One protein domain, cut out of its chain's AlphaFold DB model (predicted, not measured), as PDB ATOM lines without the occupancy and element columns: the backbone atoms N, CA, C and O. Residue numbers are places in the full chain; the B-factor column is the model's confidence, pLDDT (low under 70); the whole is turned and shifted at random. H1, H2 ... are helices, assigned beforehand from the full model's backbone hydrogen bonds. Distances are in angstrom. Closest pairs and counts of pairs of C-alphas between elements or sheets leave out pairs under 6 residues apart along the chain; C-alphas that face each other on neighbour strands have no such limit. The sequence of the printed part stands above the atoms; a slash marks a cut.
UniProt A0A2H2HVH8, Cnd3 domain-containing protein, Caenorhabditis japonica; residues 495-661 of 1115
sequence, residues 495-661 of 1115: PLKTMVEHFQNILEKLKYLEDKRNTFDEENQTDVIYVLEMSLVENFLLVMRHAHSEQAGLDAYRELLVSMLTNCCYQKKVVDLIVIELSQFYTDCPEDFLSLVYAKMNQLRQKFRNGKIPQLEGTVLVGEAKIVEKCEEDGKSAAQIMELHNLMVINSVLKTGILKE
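AT A GLANCE: This is residues 495 to 661 of the 1115 residues of the protein "Cnd3 domain-containing protein" of Caenorhabditis japonica (UniProt A0A2H2HVH8). Three pairs of helices are stacked as three layers, H1 with H2, then the hairpin H3 and H4, then H5 with H7, and the short H6 lies at one end of the stack, between the first residues of H2 and the tight turn into H7. The first two pairs make an up-and-down bundle, while H7 crosses H4 steeply and H5 meets H4 only at the corner by their link. The printed part has 167 residues with seven named helices, H1 to H7 in order, and no named strand; the class is all helix. It is compact, with a radius of gyration of the C-alphas of 16.1 A and spans of 48 by 34 by 25 A.

IN THESE COORDINATES: H1, residues 496 to 517, begins with C-alpha 496 at (109.680, 117.882, 55.762) and is 31.6 A long. H2, residues 525 to 544, is 28.9 A long. H3 holds residues 551 to 565 and H4 residues 572 to 586. H5, residues 590 to 607, is 26.4 A long. H6 holds residues 624 to 634. H7, residues 638 to 655, is 25.5 A long and ends with C-alpha 655 at (100.790, 93.550, 54.822).

HOW THE PARTS SIT: H1, H2, H3 and H4 form an up-and-down bundle, each helix running against the one before it. H1 and H2 are a hairpin at a shallow tilt of 4 degrees; their closest C-alphas, of Met 499 and Met 544, are 6.9 A apart. H1 touches H3 with residues 496 to 504 alone, closest at the C-alphas of Lys 497 and Gly 553, 3.9 A. H3 and H4 are a hairpin at a tilt of 38 degrees, only just steep, with the C-alphas of Leu 561 and Ile 578 closest at 6.0 A. H4 is the hub, touching H2, H3, H5 and H7. It touches H5 only at the corner by their link, with the C-alphas of Tyr 586 and Phe 593 closest at 6.1 A. H4 and H7 touch at a steep tilt of 53 degrees, closest at the C-alphas of Asp 576 and Ser 652, 5.2 A. H5 and H7 touch and run opposite ways at a shallow tilt of 6 degrees, closest at the C-alphas of Met 601 and Asn 646, 6.4 A. H6 touches H2, closest at the C-alphas of Thr 526 and Lys 626, 6.1 A, and is apart from H3, H4 and H5. Every O i to N i+4 pair is within hydrogen-bond range in H1, H2, H3, H5, H6 and H7; in H4 it is 8 of 11.

THE WHOLE: The two C-alphas farthest apart, of Phe 520 and Glu 661, are 51.6 A apart. The printed part has no cut. The link from H5 to H6, residues 608 to 623, is long. The mean pLDDT of the printed part is 86.1; residues 517 to 525, 609 to 611 and 634 to 635 are under 70.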
ATOM      1  N   PRO A 495     110.651 121.825  53.088       92.12
ATOM      2  CA  PRO A 495     111.320 120.868  53.973       92.12
ATOM      3  C   PRO A 495     110.312 120.076  54.817       92.12
ATOM      4  O   PRO A 495     109.253 120.598  55.172       92.12
ATOM      5  N   LEU A 496     110.635 118.823  55.159       93.88
ATOM      6  CA  LEU A 496     109.680 117.882  55.762       93.88
ATOM      7  C   LEU A 496     109.023 118.421  57.043       93.88
ATOM      8  O   LEU A 496     107.828 118.222  57.228       93.88
ATOM      9  N   LYS A 497     109.756 119.161  57.884       93.94
ATOM     10  CA  LYS A 497     109.189 119.771  59.097       93.94
ATOM     11  C   LYS A 497     108.060 120.765  58.779       93.94
ATOM     12  O   LYS A 497     106.968 120.641  59.314       93.94
ATOM     13  N   THR A 498     108.292 121.695  57.854       92.94
ATOM     14  CA  THR A 498     107.279 122.672  57.415       92.94
ATOM     15  C   THR A 498     106.097 121.993  56.720       92.94
ATOM     16  O   THR A 498     104.959 122.429  56.849       92.94
ATOM     17  N   MET A 499     106.342 120.884  56.017       93.69
ATOM     18  CA  MET A 499     105.271 120.064  55.445       93.69
ATOM     19  C   MET A 499     104.406 119.390  56.526       93.69
ATOM     20  O   MET A 499     103.194 119.301  56.349       93.69
ATOM     21  N   VAL A 500     105.001 118.950  57.644       94.50
ATOM     22  CA  VAL A 500     104.274 118.402  58.808       94.50
ATOM     23  C   VAL A 500     103.405 119.481  59.451       94.50
ATOM     24  O   VAL A 500     102.217 119.244  59.647       94.50
ATOM     25  N   GLU A 501     103.968 120.669  59.690       93.00
ATOM     26  CA  GLU A 501     103.255 121.836  60.234       93.00
ATOM     27  C   GLU A 501     102.052 122.214  59.340       93.00
ATOM     28  O   GLU A 501     100.924 122.327  59.813       93.00
ATOM     29  N   HIS A 502     102.247 122.311  58.017       91.25
ATOM     30  CA  HIS A 502     101.145 122.559  57.079       91.25
ATOM     31  C   HIS A 502     100.082 121.453  57.086       91.25
ATOM     32  O   HIS A 502      98.892 121.754  57.008       91.25
ATOM     33  N   PHE A 503     100.481 120.180  57.163       92.31
ATOM     34  CA  PHE A 503      99.520 119.079  57.141       92.31
ATOM     35  C   PHE A 503      98.712 118.996  58.445       92.31
ATOM     36  O   PHE A 503      97.519 118.706  58.390       92.31
ATOM     37  N   GLN A 504      99.307 119.331  59.595       92.19
ATOM     38  CA  GLN A 504      98.593 119.472  60.871       92.19
ATOM     39  C   GLN A 504      97.494 120.538  60.786       92.19
ATOM     40  O   GLN A 504      96.330 120.210  61.013       92.19
ATOM     41  N   ASN A 505      97.827 121.757  60.345       90.19
ATOM     42  CA  ASN A 505      96.841 122.830  60.150       90.19
ATOM     43  C   ASN A 505      95.714 122.406  59.188       90.19
ATOM     44  O   ASN A 505      94.543 122.694  59.423       90.19
ATOM     45  N   ILE A 506      96.052 121.688  58.111       88.75
ATOM     46  CA  ILE A 506      95.071 121.168  57.148       88.75
ATOM     47  C   ILE A 506      94.124 120.156  57.804       88.75
ATOM     48  O   ILE A 506      92.916 120.258  57.605       88.75
ATOM     49  N   LEU A 507      94.627 119.219  58.614       91.25
ATOM     50  CA  LEU A 507      93.789 118.256  59.338       91.25
ATOM     51  C   LEU A 507      92.853 118.958  60.334       91.25
ATOM     52  O   LEU A 507      91.656 118.670  60.352       91.25
ATOM     53  N   GLU A 508      93.367 119.910  61.119       90.25
ATOM     54  CA  GLU A 508      92.560 120.729  62.037       90.25
ATOM     55  C   GLU A 508      91.473 121.513  61.290       90.25
ATOM     56  O   GLU A 508      90.320 121.569  61.726       90.25
ATOM     57  N   LYS A 509      91.808 122.064  60.119       86.88
ATOM     58  CA  LYS A 509      90.871 122.818  59.288       86.88
ATOM     59  C   LYS A 509      89.792 121.943  58.653       86.88
ATOM     60  O   LYS A 509      88.643 122.376  58.607       86.88
ATOM     61  N   LEU A 510      90.125 120.728  58.205       87.25
ATOM     62  CA  LEU A 510      89.132 119.746  57.751       87.25
ATOM     63  C   LEU A 510      88.140 119.431  58.875       87.25
ATOM     64  O   LEU A 510      86.937 119.559  58.668       87.25
ATOM     65  N   LYS A 511      88.637 119.129  60.082       87.81
ATOM     66  CA  LYS A 511      87.788 118.858  61.251       87.81
ATOM     67  C   LYS A 511      86.886 120.049  61.607       87.81
ATOM     68  O   LYS A 511      85.693 119.882  61.833       87.81
ATOM     69  N   TYR A 512      87.409 121.272  61.560       85.94
ATOM     70  CA  TYR A 512      86.609 122.483  61.766       85.94
ATOM     71  C   TYR A 512      85.490 122.670  60.719       85.94
ATOM     72  O   TYR A 512      84.419 123.192  61.040       85.94
ATOM     73  N   LEU A 513      85.729 122.285  59.461       80.19
ATOM     74  CA  LEU A 513      84.714 122.328  58.402       80.19
ATOM     75  C   LEU A 513      83.670 121.217  58.578       80.19
ATOM     76  O   LEU A 513      82.482 121.483  58.419       80.19
ATOM     77  N   GLU A 514      84.097 120.012  58.954       81.69
ATOM     78  CA  GLU A 514      83.234 118.889  59.330       81.69
ATOM     79  C   GLU A 514      82.273 119.272  60.470       81.69
ATOM     80  O   GLU A 514      81.055 119.216  60.293       81.69
ATOM     81  N   ASP A 515      82.797 119.779  61.591       80.12
ATOM     82  CA  ASP A 515      81.999 120.159  62.766       80.12
ATOM     83  C   ASP A 515      80.975 121.270  62.464       80.12
ATOM     84  O   ASP A 515      79.908 121.324  63.078       80.12
ATOM     85  N   LYS A 516      81.267 122.145  61.491       74.00
ATOM     86  CA  LYS A 516      80.331 123.178  61.023       74.00
ATOM     87  C   LYS A 516      79.174 122.623  60.194       74.00
ATOM     88  O   LYS A 516      78.058 123.129  60.324       74.00
ATOM     89  N   ARG A 517      79.416 121.623  59.339       68.38
ATOM     90  CA  ARG A 517      78.394 121.085  58.417       68.38
ATOM     91  C   ARG A 517      77.236 120.413  59.148       68.38
ATOM     92  O   ARG A 517      76.100 120.566  58.715       68.38
ATOM     93  N   ASN A 518      77.491 119.834  60.324       55.81
ATOM     94  CA  ASN A 518      76.490 119.239  61.226       55.81
ATOM     95  C   ASN A 518      75.376 120.207  61.709       55.81
ATOM     96  O   ASN A 518      74.564 119.835  62.555       55.81
ATOM     97  N   THR A 519      75.333 121.453  61.221       52.12
ATOM     98  CA  THR A 519      74.300 122.449  61.548       52.12
ATOM     99  C   THR A 519      73.397 122.864  60.376       52.12
ATOM    100  O   THR A 519      72.396 123.527  60.640       52.12
ATOM    101  N   PHE A 520      73.684 122.478  59.118       45.53
ATOM    102  CA  PHE A 520      72.895 122.894  57.939       45.53
ATOM    103  C   PHE A 520      72.843 121.845  56.793       45.53
ATOM    104  O   PHE A 520      73.706 121.849  55.923       45.53
ATOM    105  N   ASP A 521      71.748 121.067  56.776       45.97
ATOM    106  CA  ASP A 521      71.078 120.361  55.651       45.97
ATOM    107  C   ASP A 521      71.743 119.216  54.822       45.97
ATOM    108  O   ASP A 521      72.936 119.173  54.553       45.97
ATOM    109  N   GLU A 522      70.846 118.325  54.351       52.75
ATOM    110  CA  GLU A 522      70.954 117.222  53.361       52.75
ATOM    111  C   GLU A 522      71.753 115.927  53.686       52.75
ATOM    112  O   GLU A 522      72.931 115.776  53.363       52.75
ATOM    113  N   GLU A 523      71.005 114.896  54.124       52.19
ATOM    114  CA  GLU A 523      71.396 113.502  54.470       52.19
ATOM    115  C   GLU A 523      72.219 112.705  53.423       52.19
ATOM    116  O   GLU A 523      72.624 111.582  53.694       52.19
ATOM    117  N   ASN A 524      72.470 113.231  52.217       55.81
ATOM    118  CA  ASN A 524      73.234 112.530  51.165       55.81
ATOM    119  C   ASN A 524      74.627 113.127  50.893       55.81
ATOM    120  O   ASN A 524      75.381 112.570  50.090       55.81
ATOM    121  N   GLN A 525      74.992 114.254  51.516       69.31
ATOM    122  CA  GLN A 525      76.284 114.903  51.248       69.31
ATOM    123  C   GLN A 525      77.429 114.354  52.122       69.31
ATOM    124  O   GLN A 525      78.585 114.385  51.688       69.31
ATOM    125  N   THR A 526      77.134 113.793  53.304       74.50
ATOM    126  CA  THR A 526      78.135 113.326  54.284       74.50
ATOM    127  C   THR A 526      79.097 112.280  53.707       74.50
ATOM    128  O   THR A 526      80.312 112.421  53.846       74.50
ATOM    129  N   ASP A 527      78.586 111.259  53.005       79.62
ATOM    130  CA  ASP A 527      79.414 110.203  52.398       79.62
ATOM    131  C   ASP A 527      80.336 110.728  51.296       79.62
ATOM    132  O   ASP A 527      81.523 110.396  51.270       79.62
ATOM    133  N   VAL A 528      79.812 111.568  50.399       79.00
ATOM    134  CA  VAL A 528      80.594 112.145  49.297       79.00
ATOM    135  C   VAL A 528      81.724 113.003  49.862       79.00
ATOM    136  O   VAL A 528      82.880 112.840  49.475       79.00
ATOM    137  N   ILE A 529      81.414 113.867  50.829       80.75
ATOM    138  CA  ILE A 529      82.387 114.749  51.475       80.75
ATOM    139  C   ILE A 529      83.456 113.942  52.220       80.75
ATOM    140  O   ILE A 529      84.641 114.167  51.982       80.75
ATOM    141  N   TYR A 530      83.072 112.955  53.036       87.19
ATOM    142  CA  TYR A 530      84.015 112.075  53.737       87.19
ATOM    143  C   TYR A 530      84.970 111.369  52.763       87.19
ATOM    144  O   TYR A 530      86.181 111.325  52.976       87.19
ATOM    145  N   VAL A 531      84.458 110.860  51.641       86.69
ATOM    146  CA  VAL A 531      85.265 110.216  50.596       86.69
ATOM    147  C   VAL A 531      86.279 111.186  49.959       86.69
ATOM    148  O   VAL A 531      87.435 110.804  49.735       86.69
ATOM    149  N   LEU A 532      85.895 112.449  49.735       84.75
ATOM    150  CA  LEU A 532      86.780 113.504  49.222       84.75
ATOM    151  C   LEU A 532      87.834 113.938  50.260       84.75
ATOM    152  O   LEU A 532      89.004 114.099  49.907       84.75
ATOM    153  N   GLU A 533      87.469 114.050  51.541       87.44
ATOM    154  CA  GLU A 533      88.391 114.351  52.652       87.44
ATOM    155  C   GLU A 533      89.460 113.264  52.803       87.44
ATOM    156  O   GLU A 533      90.655 113.557  52.863       87.44
ATOM    157  N   MET A 534      89.051 111.995  52.764       90.75
ATOM    158  CA  MET A 534      89.962 110.850  52.837       90.75
ATOM    159  C   MET A 534      90.902 110.779  51.626       90.75
ATOM    160  O   MET A 534      92.067 110.417  51.776       90.75
ATOM    161  N   SER A 535      90.429 111.166  50.433       88.19
ATOM    162  CA  SER A 535      91.263 111.330  49.229       88.19
ATOM    163  C   SER A 535      92.281 112.468  49.371       88.19
ATOM    164  O   SER A 535      93.438 112.317  48.973       88.19
ATOM    165  N   LEU A 536      91.908 113.591  49.991       88.81
ATOM    166  CA  LEU A 536      92.833 114.697  50.243       88.81
ATOM    167  C   LEU A 536      93.942 114.276  51.225       88.81
ATOM    168  O   LEU A 536      95.122 114.416  50.900       88.81
ATOM    169  N   VAL A 537      93.587 113.659  52.360       91.81
ATOM    170  CA  VAL A 537      94.541 113.108  53.350       91.81
ATOM    171  C   VAL A 537      95.488 112.074  52.718       91.81
ATOM    172  O   VAL A 537      96.702 112.140  52.926       91.81
ATOM    173  N   GLU A 538      94.962 111.156  51.901       91.62
ATOM    174  CA  GLU A 538      95.741 110.176  51.125       91.62
ATOM    175  C   GLU A 538      96.784 110.846  50.217       91.62
ATOM    176  O   GLU A 538      97.966 110.489  50.245       91.62
ATOM    177  N   ASN A 539      96.370 111.827  49.411       90.44
ATOM    178  CA  ASN A 539      97.265 112.453  48.443       90.44
ATOM    179  C   ASN A 539      98.330 113.333  49.118       90.44
ATOM    180  O   ASN A 539      99.460 113.376  48.625       90.44
ATOM    181  N   PHE A 540      98.027 113.949  50.266       91.56
ATOM    182  CA  PHE A 540      99.028 114.634  51.091       91.56
ATOM    183  C   PHE A 540     100.093 113.674  51.629       91.56
ATOM    184  O   PHE A 540     101.280 113.913  51.404       91.56
ATOM    185  N   LEU A 541      99.702 112.559  52.263       92.69
ATOM    186  CA  LEU A 541     100.645 111.538  52.755       92.69
ATOM    187  C   LEU A 541     101.600 111.059  51.649       92.69
ATOM    188  O   LEU A 541     102.804 110.923  51.870       92.69
ATOM    189  N   LEU A 542     101.075 110.872  50.437       91.94
ATOM    190  CA  LEU A 542     101.839 110.433  49.267       91.94
ATOM    191  C   LEU A 542     102.791 111.505  48.703       91.94
ATOM    192  O   LEU A 542     103.726 111.157  47.981       91.94
ATOM    193  N   VAL A 543     102.612 112.777  49.067       92.44
ATOM    194  CA  VAL A 543     103.577 113.856  48.804       92.44
ATOM    195  C   VAL A 543     104.628 113.978  49.914       92.44
ATOM    196  O   VAL A 543     105.794 114.233  49.603       92.44
ATOM    197  N   MET A 544     104.273 113.748  51.185       91.06
ATOM    198  CA  MET A 544     105.182 113.905  52.340       91.06
ATOM    199  C   MET A 544     106.513 113.154  52.167       91.06
ATOM    200  O   MET A 544     107.580 113.732  52.377       91.06
ATOM    201  N   ARG A 545     106.466 111.909  51.673       88.50
ATOM    202  CA  ARG A 545     107.633 111.058  51.342       88.50
ATOM    203  C   ARG A 545     108.632 111.651  50.331       88.50
ATOM    204  O   ARG A 545     109.698 111.081  50.099       88.50
ATOM    205  N   HIS A 546     108.284 112.750  49.664       91.19
ATOM    206  CA  HIS A 546     109.126 113.432  48.677       91.19
ATOM    207  C   HIS A 546     109.721 114.754  49.190       91.19
ATOM    208  O   HIS A 546     110.561 115.338  48.501       91.19
ATOM    209  N   ALA A 547     109.334 115.206  50.387       91.19
ATOM    210  CA  ALA A 547     109.902 116.382  51.039       91.19
ATOM    211  C   ALA A 547     111.367 116.166  51.460       91.19
ATOM    212  O   ALA A 547     111.827 115.038  51.642       91.19
ATOM    213  N   HIS A 548     112.121 117.258  51.632       87.62
ATOM    214  CA  HIS A 548     113.512 117.167  52.080       87.62
ATOM    215  C   HIS A 548     113.582 116.722  53.551       87.62
ATOM    216  O   HIS A 548     113.093 117.422  54.438       87.62
ATOM    217  N   SER A 549     114.165 115.547  53.795       86.50
ATOM    218  CA  SER A 549     114.192 114.888  55.103       86.50
ATOM    219  C   SER A 549     115.377 115.348  55.958       86.50
ATOM    220  O   SER A 549     116.486 114.828  55.848       86.50
ATOM    221  N   GLU A 550     115.126 116.309  56.840       89.88
ATOM    222  CA  GLU A 550     116.015 116.673  57.950       89.88
ATOM    223  C   GLU A 550     115.626 115.876  59.206       89.88
ATOM    224  O   GLU A 550     114.454 115.536  59.359       89.88
ATOM    225  N   GLN A 551     116.558 115.612  60.134       91.12
ATOM    226  CA  GLN A 551     116.283 114.780  61.322       91.12
ATOM    227  C   GLN A 551     115.078 115.287  62.134       91.12
ATOM    228  O   GLN A 551     114.138 114.537  62.365       91.12
ATOM    229  N   ALA A 552     115.033 116.586  62.447       92.75
ATOM    230  CA  ALA A 552     113.901 117.190  63.155       92.75
ATOM    231  C   ALA A 552     112.570 117.102  62.375       92.75
ATOM    232  O   ALA A 552     111.500 117.110  62.977       92.75
ATOM    233  N   GLY A 553     112.621 117.015  61.041       93.69
ATOM    234  CA  GLY A 553     111.447 116.766  60.204       93.69
ATOM    235  C   GLY A 553     111.025 115.297  60.195       93.69
ATOM    236  O   GLY A 553     109.833 115.018  60.172       93.69
ATOM    237  N   LEU A 554     111.978 114.360  60.247       94.00
ATOM    238  CA  LEU A 554     111.710 112.923  60.377       94.00
ATOM    239  C   LEU A 554     111.060 112.597  61.726       94.00
ATOM    240  O   LEU A 554     110.080 111.857  61.756       94.00
ATOM    241  N   ASP A 555     111.560 113.190  62.810       94.56
ATOM    242  CA  ASP A 555     111.000 113.020  64.153       94.56
ATOM    243  C   ASP A 555     109.565 113.579  64.223       94.56
ATOM    244  O   ASP A 555     108.638 112.851  64.579       94.56
ATOM    245  N   ALA A 556     109.346 114.812  63.747       94.81
ATOM    246  CA  ALA A 556     108.013 115.417  63.667       94.81
ATOM    247  C   ALA A 556     107.046 114.633  62.752       94.81
ATOM    248  O   ALA A 556     105.861 114.501  63.058       94.81
ATOM    249  N   TYR A 557     107.533 114.074  61.637       95.81
ATOM    250  CA  TYR A 557     106.706 113.268  60.732       95.81
ATOM    251  C   TYR A 557     106.314 111.927  61.361       95.81
ATOM    252  O   TYR A 557     105.159 111.519  61.257       95.81
ATOM    253  N   ARG A 558     107.234 111.273  62.081       95.25
ATOM    254  CA  ARG A 558     106.944 110.066  62.865       95.25
ATOM    255  C   ARG A 558     105.889 110.339  63.938       95.25
ATOM    256  O   ARG A 558     104.959 109.548  64.077       95.25
ATOM    257  N   GLU A 559     105.996 111.450  64.665       94.12
ATOM    258  CA  GLU A 559     105.004 111.856  65.671       94.12
ATOM    259  C   GLU A 559     103.626 112.128  65.050       94.12
ATOM    260  O   GLU A 559     102.625 111.590  65.534       94.12
ATOM    261  N   LEU A 560     103.571 112.870  63.935       95.25
ATOM    262  CA  LEU A 560     102.331 113.097  63.188       95.25
ATOM    263  C   LEU A 560     101.697 111.774  62.745       95.25
ATOM    264  O   LEU A 560     100.516 111.548  62.999       95.25
ATOM    265  N   LEU A 561     102.467 110.874  62.131       95.81
ATOM    266  CA  LEU A 561     101.965 109.578  61.676       95.81
ATOM    267  C   LEU A 561     101.444 108.713  62.837       95.81
ATOM    268  O   LEU A 561     100.407 108.070  62.695       95.81
ATOM    269  N   VAL A 562     102.114 108.713  63.997       94.88
ATOM    270  CA  VAL A 562     101.631 108.011  65.203       94.88
ATOM    271  C   VAL A 562     100.322 108.616  65.714       94.88
ATOM    272  O   VAL A 562      99.443 107.865  66.136       94.88
ATOM    273  N   SER A 563     100.164 109.941  65.649       94.06
ATOM    274  CA  SER A 563      98.907 110.608  66.002       94.06
ATOM    275  C   SER A 563      97.781 110.283  65.012       94.06
ATOM    276  O   SER A 563      96.670 109.929  65.418       94.06
ATOM    277  N   MET A 564      98.073 110.311  63.708       95.12
ATOM    278  CA  MET A 564      97.127 109.931  62.655       95.12
ATOM    279  C   MET A 564      96.692 108.465  62.783       95.12
ATOM    280  O   MET A 564      95.510 108.171  62.641       95.12
ATOM    281  N   LEU A 565      97.604 107.549  63.126       94.75
ATOM    282  CA  LEU A 565      97.289 106.133  63.352       94.75
ATOM    283  C   LEU A 565      96.252 105.925  64.472       94.75
ATOM    284  O   LEU A 565      95.538 104.919  64.487       94.75
ATOM    285  N   THR A 566      96.162 106.862  65.418       91.88
ATOM    286  CA  THR A 566      95.202 106.803  66.526       91.88
ATOM    287  C   THR A 566      93.850 107.456  66.240       91.88
ATOM    288  O   THR A 566      92.952 107.317  67.066       91.88
ATOM    289  N   ASN A 567      93.650 108.075  65.070       92.25
ATOM    290  CA  ASN A 567      92.312 108.414  64.586       92.25
ATOM    291  C   ASN A 567      91.632 107.148  64.027       92.25
ATOM    292  O   ASN A 567      92.045 106.616  62.996       92.25
ATOM    293  N   CYS A 568      90.582 106.669  64.701       89.75
ATOM    294  CA  CYS A 568      89.811 105.496  64.277       89.75
ATOM    295  C   CYS A 568      88.739 105.786  63.212       89.75
ATOM    296  O   CYS A 568      88.005 104.877  62.835       89.75
ATOM    297  N   CYS A 569      88.636 107.033  62.745       90.88
ATOM    298  CA  CYS A 569      87.678 107.453  61.725       90.88
ATOM    299  C   CYS A 569      88.249 107.402  60.297       90.88
ATOM    300  O   CYS A 569      87.547 107.727  59.349       90.88
ATOM    301  N   TYR A 570      89.515 107.010  60.118       92.81
ATOM    302  CA  TYR A 570      90.138 106.932  58.797       92.81
ATOM    303  C   TYR A 570      89.737 105.677  58.009       92.81
ATOM    304  O   TYR A 570      89.734 104.560  58.524       92.81
ATOM    305  N   GLN A 571      89.509 105.843  56.703       91.31
ATOM    306  CA  GLN A 571      89.332 104.724  55.771       91.31
ATOM    307  C   GLN A 571      90.580 103.830  55.694       91.31
ATOM    308  O   GLN A 571      91.714 104.302  55.804       91.31
ATOM    309  N   LYS A 572      90.384 102.539  55.381       91.12
ATOM    310  CA  LYS A 572      91.462 101.537  55.287       91.12
ATOM    311  C   LYS A 572      92.635 101.978  54.407       91.12
ATOM    312  O   LYS A 572      93.776 101.817  54.825       91.12
ATOM    313  N   LYS A 573      92.365 102.613  53.260       90.31
ATOM    314  CA  LYS A 573      93.401 103.135  52.348       90.31
ATOM    315  C   LYS A 573      94.331 104.171  53.001       90.31
ATOM    316  O   LYS A 573      95.528 104.168  52.735       90.31
ATOM    317  N   VAL A 574      93.806 105.012  53.895       93.44
ATOM    318  CA  VAL A 574      94.593 106.006  54.644       93.44
ATOM    319  C   VAL A 574      95.400 105.313  55.745       93.44
ATOM    320  O   VAL A 574      96.591 105.582  55.886       93.44
ATOM    321  N   VAL A 575      94.794 104.363  56.468       95.38
ATOM    322  CA  VAL A 575      95.484 103.555  57.494       95.38
ATOM    323  C   VAL A 575      96.639 102.745  56.894       95.38
ATOM    324  O   VAL A 575      97.730 102.737  57.461       95.38
ATOM    325  N   ASP A 576      96.442 102.134  55.721       94.50
ATOM    326  CA  ASP A 576      97.491 101.428  54.979       94.50
ATOM    327  C   ASP A 576      98.687 102.337  54.676       94.50
ATOM    328  O   ASP A 576      99.827 101.958  54.935       94.50
ATOM    329  N   LEU A 577      98.442 103.560  54.198       94.38
ATOM    330  CA  LEU A 577      99.504 104.529  53.917       94.38
ATOM    331  C   LEU A 577     100.233 104.985  55.183       94.38
ATOM    332  O   LEU A 577     101.462 104.983  55.193       94.38
ATOM    333  N   ILE A 578      99.509 105.315  56.258       96.31
ATOM    334  CA  ILE A 578     100.114 105.696  57.547       96.31
ATOM    335  C   ILE A 578     101.030 104.576  58.056       96.31
ATOM    336  O   ILE A 578     102.156 104.834  58.475       96.31
ATOM    337  N   VAL A 579     100.571 103.323  57.997       96.19
ATOM    338  CA  VAL A 579     101.337 102.160  58.461       96.19
ATOM    339  C   VAL A 579     102.539 101.860  57.559       96.19
ATOM    340  O   VAL A 579     103.608 101.539  58.080       96.19
ATOM    341  N   ILE A 580     102.415 102.013  56.237       94.88
ATOM    342  CA  ILE A 580     103.536 101.879  55.294       94.88
ATOM    343  C   ILE A 580     104.608 102.945  55.566       94.88
ATOM    344  O   ILE A 580     105.790 102.605  55.630       94.88
ATOM    345  N   GLU A 581     104.232 104.211  55.771       94.19
ATOM    346  CA  GLU A 581     105.193 105.274  56.101       94.19
ATOM    347  C   GLU A 581     105.824 105.064  57.486       94.19
ATOM    348  O   GLU A 581     107.042 105.149  57.618       94.19
ATOM    349  N   LEU A 582     105.042 104.676  58.503       95.06
ATOM    350  CA  LEU A 582     105.583 104.338  59.825       95.06
ATOM    351  C   LEU A 582     106.564 103.167  59.780       95.06
ATOM    352  O   LEU A 582     107.597 103.231  60.439       95.06
ATOM    353  N   SER A 583     106.280 102.120  59.001       94.38
ATOM    354  CA  SER A 583     107.112 100.909  58.939       94.38
ATOM    355  C   SER A 583     108.565 101.190  58.540       94.38
ATOM    356  O   SER A 583     109.469 100.497  59.004       94.38
ATOM    357  N   GLN A 584     108.807 102.258  57.770       92.38
ATOM    358  CA  GLN A 584     110.149 102.693  57.366       92.38
ATOM    359  C   GLN A 584     111.022 103.099  58.566       92.38
ATOM    360  O   GLN A 584     112.235 102.930  58.516       92.38
ATOM    361  N   PHE A 585     110.421 103.579  59.660       93.19
ATOM    362  CA  PHE A 585     111.133 103.954  60.889       93.19
ATOM    363  C   PHE A 585     111.491 102.757  61.786       93.19
ATOM    364  O   PHE A 585     112.229 102.929  62.753       93.19
ATOM    365  N   TYR A 586     110.966 101.561  61.492       93.50
ATOM    366  CA  TYR A 586     111.125 100.350  62.309       93.50
ATOM    367  C   TYR A 586     111.667  99.160  61.502       93.50
ATOM    368  O   TYR A 586     111.518  98.012  61.914       93.50
ATOM    369  N   THR A 587     112.310  99.399  60.355       89.12
ATOM    370  CA  THR A 587     112.878  98.323  59.522       89.12
ATOM    371  C   THR A 587     113.950  97.506  60.245       89.12
ATOM    372  O   THR A 587     114.085  96.313  59.981       89.12
ATOM    373  N   ASP A 588     114.691  98.133  61.164       89.12
ATOM    374  CA  ASP A 588     115.735  97.477  61.959       89.12
ATOM    375  C   ASP A 588     115.197  96.828  63.252       89.12
ATOM    376  O   ASP A 588     115.784  95.851  63.723       89.12
ATOM    377  N   CYS A 589     114.059  97.303  63.783       90.25
ATOM    378  CA  CYS A 589     113.364  96.751  64.958       90.25
ATOM    379  C   CYS A 589     111.834  96.575  64.749       90.25
ATOM    380  O   CYS A 589     111.025  97.263  65.382       90.25
ATOM    381  N   PRO A 590     111.392  95.643  63.880       88.88
ATOM    382  CA  PRO A 590     109.968  95.421  63.588       88.88
ATOM    383  C   PRO A 590     109.096  95.097  64.816       88.88
ATOM    384  O   PRO A 590     107.901  95.404  64.848       88.88
ATOM    385  N   GLU A 591     109.689  94.490  65.842       87.75
ATOM    386  CA  GLU A 591     109.046  94.096  67.096       87.75
ATOM    387  C   GLU A 591     108.605  95.314  67.934       87.75
ATOM    388  O   GLU A 591     107.557  95.277  68.595       87.75
ATOM    389  N   ASP A 592     109.352  96.421  67.854       90.19
ATOM    390  CA  ASP A 592     109.008  97.695  68.497       90.19
ATOM    391  C   ASP A 592     107.778  98.331  67.840       90.19
ATOM    392  O   ASP A 592     106.962  98.950  68.524       90.19
ATOM    393  N   PHE A 593     107.594  98.141  66.527       91.31
ATOM    394  CA  PHE A 593     106.434  98.674  65.814       91.31
ATOM    395  C   PHE A 593     105.136  97.991  66.251       91.31
ATOM    396  O   PHE A 593     104.173  98.671  66.608       91.31
ATOM    397  N   LEU A 594     105.122  96.653  66.316       88.75
ATOM    398  CA  LEU A 594     103.989  95.903  66.877       88.75
ATOM    399  C   LEU A 594     103.717  96.292  68.334       88.75
ATOM    400  O   LEU A 594     102.560  96.430  68.736       88.75
ATOM    401  N   SER A 595     104.771  96.496  69.125       89.69
ATOM    402  CA  SER A 595     104.652  96.891  70.531       89.69
ATOM    403  C   SER A 595     104.067  98.299  70.689       89.69
ATOM    404  O   SER A 595     103.185  98.501  71.527       89.69
ATOM    405  N   LEU A 596     104.468  99.252  69.838       92.31
ATOM    406  CA  LEU A 596     103.879 100.590  69.763       92.31
ATOM    407  C   LEU A 596     102.406 100.541  69.346       92.31
ATOM    408  O   LEU A 596     101.572 101.168  69.999       92.31
ATOM    409  N   VAL A 597     102.074  99.789  68.293       91.94
ATOM    410  CA  VAL A 597     100.692  99.603  67.821       91.94
ATOM    411  C   VAL A 597      99.822  99.044  68.946       91.94
ATOM    412  O   VAL A 597      98.787  99.625  69.273       91.94
ATOM    413  N   TYR A 598     100.272  97.979  69.613       89.88
ATOM    414  CA  TYR A 598      99.579  97.389  70.760       89.88
ATOM    415  C   TYR A 598      99.383  98.394  71.906       89.88
ATOM    416  O   TYR A 598      98.283  98.508  72.454       89.88
ATOM    417  N   ALA A 599     100.420  99.166  72.251       91.50
ATOM    418  CA  ALA A 599     100.344 100.193  73.286       91.50
ATOM    419  C   ALA A 599      99.336 101.301  72.931       91.50
ATOM    420  O   ALA A 599      98.507 101.662  73.765       91.50
ATOM    421  N   LYS A 600      99.353 101.803  71.690       91.69
ATOM    422  CA  LYS A 600      98.453 102.867  71.215       91.69
ATOM    423  C   LYS A 600      96.997 102.406  71.124       91.69
ATOM    424  O   LYS A 600      96.110 103.112  71.602       91.69
ATOM    425  N   MET A 601      96.743 101.195  70.627       90.25
ATOM    426  CA  MET A 601      95.393 100.614  70.602       90.25
ATOM    427  C   MET A 601      94.846 100.358  72.017       90.25
ATOM    428  O   MET A 601      93.660 100.570  72.275       90.25
ATOM    429  N   ASN A 602      95.702  99.990  72.977       87.94
ATOM    430  CA  ASN A 602      95.294  99.882  74.379       87.94
ATOM    431  C   ASN A 602      95.070 101.247  75.054       87.94
ATOM    432  O   ASN A 602      94.130 101.369  75.836       87.94
ATOM    433  N   GLN A 603      95.852 102.282  74.726       88.75
ATOM    434  CA  GLN A 603      95.599 103.658  75.187       88.75
ATOM    435  C   GLN A 603      94.231 104.169  74.707       88.75
ATOM    436  O   GLN A 603      93.473 104.718  75.508       88.75
ATOM    437  N   LEU A 604      93.872 103.920  73.440       86.56
ATOM    438  CA  LEU A 604      92.532 104.209  72.915       86.56
ATOM    439  C   LEU A 604      91.448 103.467  73.716       86.56
ATOM    440  O   LEU A 604      90.529 104.100  74.234       86.56
ATOM    441  N   ARG A 605      91.586 102.142  73.894       83.25
ATOM    442  CA  ARG A 605      90.648 101.311  74.683       83.25
ATOM    443  C   ARG A 605      90.478 101.793  76.128       83.25
ATOM    444  O   ARG A 605      89.372 101.721  76.651       83.25
ATOM    445  N   GLN A 606      91.530 102.303  76.770       83.94
ATOM    446  CA  GLN A 606      91.467 102.837  78.138       83.94
ATOM    447  C   GLN A 606      90.784 104.210  78.233       83.94
ATOM    448  O   GLN A 606      90.155 104.507  79.252       83.94
ATOM    449  N   LYS A 607      90.896 105.056  77.199       81.25
ATOM    450  CA  LYS A 607      90.192 106.349  77.146       81.25
ATOM    451  C   LYS A 607      88.714 106.224  76.766       81.25
ATOM    452  O   LYS A 607      87.968 107.180  76.972       81.25
ATOM    453  N   PHE A 608      88.278 105.075  76.252       72.50
ATOM    454  CA  PHE A 608      86.886 104.839  75.884       72.50
ATOM    455  C   PHE A 608      85.947 104.936  77.097       72.50
ATOM    456  O   PHE A 608      86.036 104.146  78.039       72.50
ATOM    457  N   ARG A 609      85.029 105.910  77.081       66.25
ATOM    458  CA  ARG A 609      84.002 106.109  78.115       66.25
ATOM    459  C   ARG A 609      82.683 106.538  77.476       66.25
ATOM    460  O   ARG A 609      82.666 107.375  76.580       66.25
ATOM    461  N   ASN A 610      81.580 105.995  77.987       61.94
ATOM    462  CA  ASN A 610      80.206 106.419  77.687       61.94
ATOM    463  C   ASN A 610      79.849 106.480  76.185       61.94
ATOM    464  O   ASN A 610      79.096 107.356  75.769       61.94
ATOM    465  N   GLY A 611      80.393 105.572  75.367       63.62
ATOM    466  CA  GLY A 611      80.033 105.441  73.949       63.62
ATOM    467  C   GLY A 611      80.632 106.482  72.997       63.62
ATOM    468  O   GLY A 611      80.411 106.366  71.798       63.62
ATOM    469  N   LYS A 612      81.410 107.457  73.488       72.69
ATOM    470  CA  LYS A 612      82.072 108.458  72.635       72.69
ATOM    471  C   LYS A 612      83.356 107.918  72.003       72.69
ATOM    472  O   LYS A 612      84.064 107.113  72.612       72.69
ATOM    473  N   ILE A 613      83.676 108.413  70.809       79.75
ATOM    474  CA  ILE A 613      84.935 108.130  70.113       79.75
ATOM    475  C   ILE A 613      86.107 108.707  70.941       79.75
ATOM    476  O   ILE A 613      86.038 109.853  71.391       79.75
ATOM    477  N   PRO A 614      87.164 107.923  71.237       79.25
ATOM    478  CA  PRO A 614      88.230 108.365  72.131       79.25
ATOM    479  C   PRO A 614      89.282 109.213  71.406       79.25
ATOM    480  O   PRO A 614      89.992 108.723  70.532       79.25
ATOM    481  N   GLN A 615      89.472 110.456  71.850       83.69
ATOM    482  CA  GLN A 615      90.546 111.329  71.365       83.69
ATOM    483  C   GLN A 615      91.831 111.176  72.206       83.69
ATOM    484  O   GLN A 615      91.830 111.294  73.444       83.69
ATOM    485  N   LEU A 616      92.962 110.914  71.545       84.38
ATOM    486  CA  LEU A 616      94.289 111.025  72.156       84.38
ATOM    487  C   LEU A 616      94.861 112.437  71.979       84.38
ATOM    488  O   LEU A 616      94.377 113.241  71.188       84.38
ATOM    489  N   GLU A 617      95.865 112.757  72.789       79.38
ATOM    490  CA  GLU A 617      96.530 114.058  72.751       79.38
ATOM    491  C   GLU A 617      97.261 114.238  71.412       79.38
ATOM    492  O   GLU A 617      97.938 113.319  70.951       79.38
ATOM    493  N   GLY A 618      97.067 115.394  70.771       79.50
ATOM    494  CA  GLY A 618      97.578 115.686  69.428       79.50
ATOM    495  C   GLY A 618      96.830 115.008  68.271       79.50
ATOM    496  O   GLY A 618      97.246 115.170  67.124       79.50
ATOM    497  N   THR A 619      95.761 114.239  68.523       87.75
ATOM    498  CA  THR A 619      94.978 113.549  67.476       87.75
ATOM    499  C   THR A 619      93.797 114.386  67.002       87.75
ATOM    500  O   THR A 619      92.940 114.767  67.797       87.75
ATOM    501  N   VAL A 620      93.711 114.601  65.687       90.00
ATOM    502  CA  VAL A 620      92.567 115.242  65.025       90.00
ATOM    503  C   VAL A 620      91.646 114.163  64.448       90.00
ATOM    504  O   VAL A 620      92.081 113.345  63.635       90.00
ATOM    505  N   LEU A 621      90.382 114.152  64.874       90.00
ATOM    506  CA  LEU A 621      89.375 113.155  64.484       90.00
ATOM    507  C   LEU A 621      88.644 113.550  63.189       90.00
ATOM    508  O   LEU A 621      87.432 113.733  63.189       90.00
ATOM    509  N   VAL A 622      89.385 113.704  62.088       89.88
ATOM    510  CA  VAL A 622      88.789 113.930  60.756       89.88
ATOM    511  C   VAL A 622      87.960 112.706  60.357       89.88
ATOM    512  O   VAL A 622      88.482 111.585  60.397       89.88
ATOM    513  N   GLY A 623      86.703 112.921  59.962       88.00
ATOM    514  CA  GLY A 623      85.754 111.874  59.566       88.00
ATOM    515  C   GLY A 623      84.884 111.339  60.712       88.00
ATOM    516  O   GLY A 623      84.190 110.337  60.540       88.00
ATOM    517  N   GLU A 624      84.930 111.962  61.892       88.81
ATOM    518  CA  GLU A 624      84.098 111.601  63.043       88.81
ATOM    519  C   GLU A 624      82.594 111.684  62.748       88.81
ATOM    520  O   GLU A 624      81.861 110.790  63.161       88.81
ATOM    521  N   ALA A 625      82.130 112.694  62.007       84.44
ATOM    522  CA  ALA A 625      80.709 112.913  61.734       84.44
ATOM    523  C   ALA A 625      80.096 111.740  60.954       84.44
ATOM    524  O   ALA A 625      79.105 111.163  61.400       84.44
ATOM    525  N   LYS A 626      80.744 111.302  59.862       85.94
ATOM    526  CA  LYS A 626      80.298 110.136  59.073       85.94
ATOM    527  C   LYS A 626      80.305 108.842  59.887       85.94
ATOM    528  O   LYS A 626      79.476 107.958  59.677       85.94
ATOM    529  N   ILE A 627      81.257 108.705  60.808       84.69
ATOM    530  CA  ILE A 627      81.400 107.514  61.646       84.69
ATOM    531  C   ILE A 627      80.362 107.495  62.779       84.69
ATOM    532  O   ILE A 627      79.869 106.418  63.111       84.69
ATOM    533  N   VAL A 628      79.984 108.655  63.327       82.19
ATOM    534  CA  VAL A 628      78.865 108.800  64.273       82.19
ATOM    535  C   VAL A 628      77.533 108.510  63.579       82.19
ATOM    536  O   VAL A 628      76.823 107.618  64.033       82.19
ATOM    537  N   GLU A 629      77.255 109.163  62.445       80.62
ATOM    538  CA  GLU A 629      76.069 108.936  61.598       80.62
ATOM    539  C   GLU A 629      75.895 107.439  61.290       80.62
ATOM    540  O   GLU A 629      74.895 106.828  61.666       80.62
ATOM    541  N   LYS A 630      76.943 106.789  60.766       78.88
ATOM    542  CA  LYS A 630      76.928 105.346  60.480       78.88
ATOM    543  C   LYS A 630      76.695 104.470  61.718       78.88
ATOM    544  O   LYS A 630      76.211 103.349  61.587       78.88
ATOM    545  N   CYS A 631      77.056 104.917  62.920       76.69
ATOM    546  CA  CYS A 631      76.802 104.151  64.143       76.69
ATOM    547  C   CYS A 631      75.369 104.291  64.649       76.69
ATOM    548  O   CYS A 631      74.836 103.325  65.203       76.69
ATOM    549  N   GLU A 632      74.747 105.447  64.429       76.56
ATOM    550  CA  GLU A 632      73.318 105.654  64.661       76.56
ATOM    551  C   GLU A 632      72.481 104.827  63.665       76.56
ATOM    552  O   GLU A 632      71.508 104.195  64.076       76.56
ATOM    553  N   GLU A 633      72.920 104.718  62.404       76.38
ATOM    554  CA  GLU A 633      72.309 103.878  61.358       76.38
ATOM    555  C   GLU A 633      72.502 102.361  61.575       76.38
ATOM    556  O   GLU A 633      71.528 101.613  61.666       76.38
ATOM    557  N   ASP A 634      73.752 101.879  61.664       67.88
ATOM    558  CA  ASP A 634      74.079 100.443  61.783       67.88
ATOM    559  C   ASP A 634      73.744  99.874  63.186       67.88
ATOM    560  O   ASP A 634      73.915  98.674  63.431       67.88
ATOM    561  N   GLY A 635      73.370 100.722  64.153       67.12
ATOM    562  CA  GLY A 635      73.274 100.358  65.574       67.12
ATOM    563  C   GLY A 635      74.616  99.915  66.177       67.12
ATOM    564  O   GLY A 635      74.652  99.173  67.165       67.12
ATOM    565  N   LYS A 636      75.737 100.316  65.561       70.12
ATOM    566  CA  LYS A 636      77.088  99.915  65.966       70.12
ATOM    567  C   LYS A 636      77.519 100.677  67.211       70.12
ATOM    568  O   LYS A 636      77.524 101.901  67.266       70.12
ATOM    569  N   SER A 637      77.978  99.941  68.215       72.69
ATOM    570  CA  SER A 637      78.657 100.538  69.361       72.69
ATOM    571  C   SER A 637      80.035 101.064  68.949       72.69
ATOM    572  O   SER A 637      80.761 100.411  68.198       72.69
ATOM    573  N   ALA A 638      80.472 102.184  69.527       70.94
ATOM    574  CA  ALA A 638      81.816 102.706  69.273       70.94
ATOM    575  C   ALA A 638      82.951 101.727  69.667       70.94
ATOM    576  O   ALA A 638      84.042 101.776  69.104       70.94
ATOM    577  N   ALA A 639      82.673 100.747  70.536       76.25
ATOM    578  CA  ALA A 639      83.583  99.637  70.816       76.25
ATOM    579  C   ALA A 639      83.815  98.708  69.600       76.25
ATOM    580  O   ALA A 639      84.904  98.152  69.463       76.25
ATOM    581  N   GLN A 640      82.828  98.547  68.708       78.94
ATOM    582  CA  GLN A 640      82.980  97.797  67.453       78.94
ATOM    583  C   GLN A 640      83.818  98.577  66.432       78.94
ATOM    584  O   GLN A 640      84.672  97.968  65.790       78.94
ATOM    585  N   ILE A 641      83.662  99.906  66.341       81.56
ATOM    586  CA  ILE A 641      84.519 100.769  65.499       81.56
ATOM    587  C   ILE A 641      85.986 100.606  65.902       81.56
ATOM    588  O   ILE A 641      86.849 100.361  65.067       81.56
ATOM    589  N   MET A 642      86.274 100.703  67.204       84.06
ATOM    590  CA  MET A 642      87.637 100.592  67.723       84.06
ATOM    591  C   MET A 642      88.251  99.213  67.478       84.06
ATOM    592  O   MET A 642      89.458  99.105  67.260       84.06
ATOM    593  N   GLU A 643      87.441  98.154  67.525       85.38
ATOM    594  CA  GLU A 643      87.909  96.805  67.231       85.38
ATOM    595  C   GLU A 643      88.199  96.616  65.738       85.38
ATOM    596  O   GLU A 643      89.242  96.051  65.399       85.38
ATOM    597  N   LEU A 644      87.332  97.144  64.866       88.06
ATOM    598  CA  LEU A 644      87.544  97.178  63.421       88.06
ATOM    599  C   LEU A 644      88.798  97.995  63.075       88.06
ATOM    600  O   LEU A 644      89.652  97.489  62.356       88.06
ATOM    601  N   HIS A 645      88.992  99.183  63.659       90.81
ATOM    602  CA  HIS A 645      90.204  99.994  63.471       90.81
ATOM    603  C   HIS A 645      91.472  99.270  63.935       90.81
ATOM    604  O   HIS A 645      92.453  99.199  63.200       90.81
ATOM    605  N   ASN A 646      91.451  98.656  65.121       90.62
ATOM    606  CA  ASN A 646      92.565  97.833  65.597       90.62
ATOM    607  C   ASN A 646      92.882  96.700  64.602       90.62
ATOM    608  O   ASN A 646      94.047  96.465  64.287       90.62
ATOM    609  N   LEU A 647      91.860  96.032  64.058       92.94
ATOM    610  CA  LEU A 647      92.033  94.988  63.050       92.94
ATOM    611  C   LEU A 647      92.557  95.533  61.709       92.94
ATOM    612  O   LEU A 647      93.439  94.916  61.114       92.94
ATOM    613  N   MET A 648      92.079  96.697  61.263       94.62
ATOM    614  CA  MET A 648      92.567  97.412  60.080       94.62
ATOM    615  C   MET A 648      94.055  97.750  60.215       94.62
ATOM    616  O   MET A 648      94.817  97.466  59.294       94.62
ATOM    617  N   VAL A 649      94.477  98.281  61.368       94.69
ATOM    618  CA  VAL A 649      95.883  98.595  61.657       94.69
ATOM    619  C   VAL A 649      96.740  97.328  61.663       94.69
ATOM    620  O   VAL A 649      97.767  97.297  60.991       94.69
ATOM    621  N   ILE A 650      96.331  96.258  62.357       93.44
ATOM    622  CA  ILE A 650      97.094  94.993  62.387       93.44
ATOM    623  C   ILE A 650      97.211  94.386  60.983       93.44
ATOM    624  O   ILE A 650      98.296  93.955  60.594       93.44
ATOM    625  N   ASN A 651      96.125  94.393  60.204       95.12
ATOM    626  CA  ASN A 651      96.112  93.958  58.808       95.12
ATOM    627  C   ASN A 651      97.125  94.743  57.962       95.12
ATOM    628  O   ASN A 651      97.925  94.137  57.251       95.12
ATOM    629  N   SER A 652      97.136  96.072  58.087       95.44
ATOM    630  CA  SER A 652      98.117  96.937  57.430       95.44
ATOM    631  C   SER A 652      99.550  96.604  57.849       95.44
ATOM    632  O   SER A 652     100.413  96.468  56.985       95.44
ATOM    633  N   VAL A 653      99.811  96.402  59.148       93.81
ATOM    634  CA  VAL A 653     101.154  96.069  59.663       93.81
ATOM    635  C   VAL A 653     101.625  94.738  59.083       93.81
ATOM    636  O   VAL A 653     102.734  94.661  58.556       93.81
ATOM    637  N   LEU A 654     100.772  93.712  59.102       93.06
ATOM    638  CA  LEU A 654     101.060  92.403  58.514       93.06
ATOM    639  C   LEU A 654     101.359  92.502  57.009       93.06
ATOM    640  O   LEU A 654     102.327  91.899  56.542       93.06
ATOM    641  N   LYS A 655     100.593  93.313  56.264       93.56
ATOM    642  CA  LYS A 655     100.790  93.550  54.822       93.56
ATOM    643  C   LYS A 655     102.094  94.281  54.473       93.56
ATOM    644  O   LYS A 655     102.540  94.164  53.335       93.56
ATOM    645  N   THR A 656     102.746  94.977  55.412       92.75
ATOM    646  CA  THR A 656     104.077  95.574  55.155       92.75
ATOM    647  C   THR A 656     105.187  94.533  54.982       92.75
ATOM    648  O   THR A 656     106.200  94.825  54.352       92.75
ATOM    649  N   GLY A 657     105.024  93.326  55.544       90.25
ATOM    650  CA  GLY A 657     106.026  92.259  55.469       90.25
ATOM    651  C   GLY A 657     107.356  92.554  56.179       90.25
ATOM    652  O   GLY A 657     108.336  91.866  55.906       90.25
ATOM    653  N   ILE A 658     107.425  93.558  57.071       89.69
ATOM    654  CA  ILE A 658     108.665  93.879  57.809       89.69
ATOM    655  C   ILE A 658     109.017  92.846  58.892       89.69
ATOM    656  O   ILE A 658     110.162  92.775  59.333       89.69
ATOM    657  N   LEU A 659     108.033  92.065  59.348       88.31
ATOM    658  CA  LEU A 659     108.210  91.056  60.390       88.31
ATOM    659  C   LEU A 659     108.982  89.854  59.836       88.31
ATOM    660  O   LEU A 659     108.723  89.389  58.729       88.31
ATOM    661  N   LYS A 660     109.921  89.327  60.626       85.62
ATOM    662  CA  LYS A 660     110.704  88.134  60.256       85.62
ATOM    663  C   LYS A 660     109.972  86.836  60.604       85.62
ATOM    664  O   LYS A 660     110.086  85.857  59.874       85.62
ATOM    665  N   GLU A 661     109.217  86.845  61.699       88.56
ATOM    666  CA  GLU A 661     108.448  85.710  62.206       88.56
ATOM    667  C   GLU A 661     107.201  86.179  62.970       88.56
ATOM    668  O   GLU A 661     107.109  87.331  63.400       88.56
TER     669      GLU A 661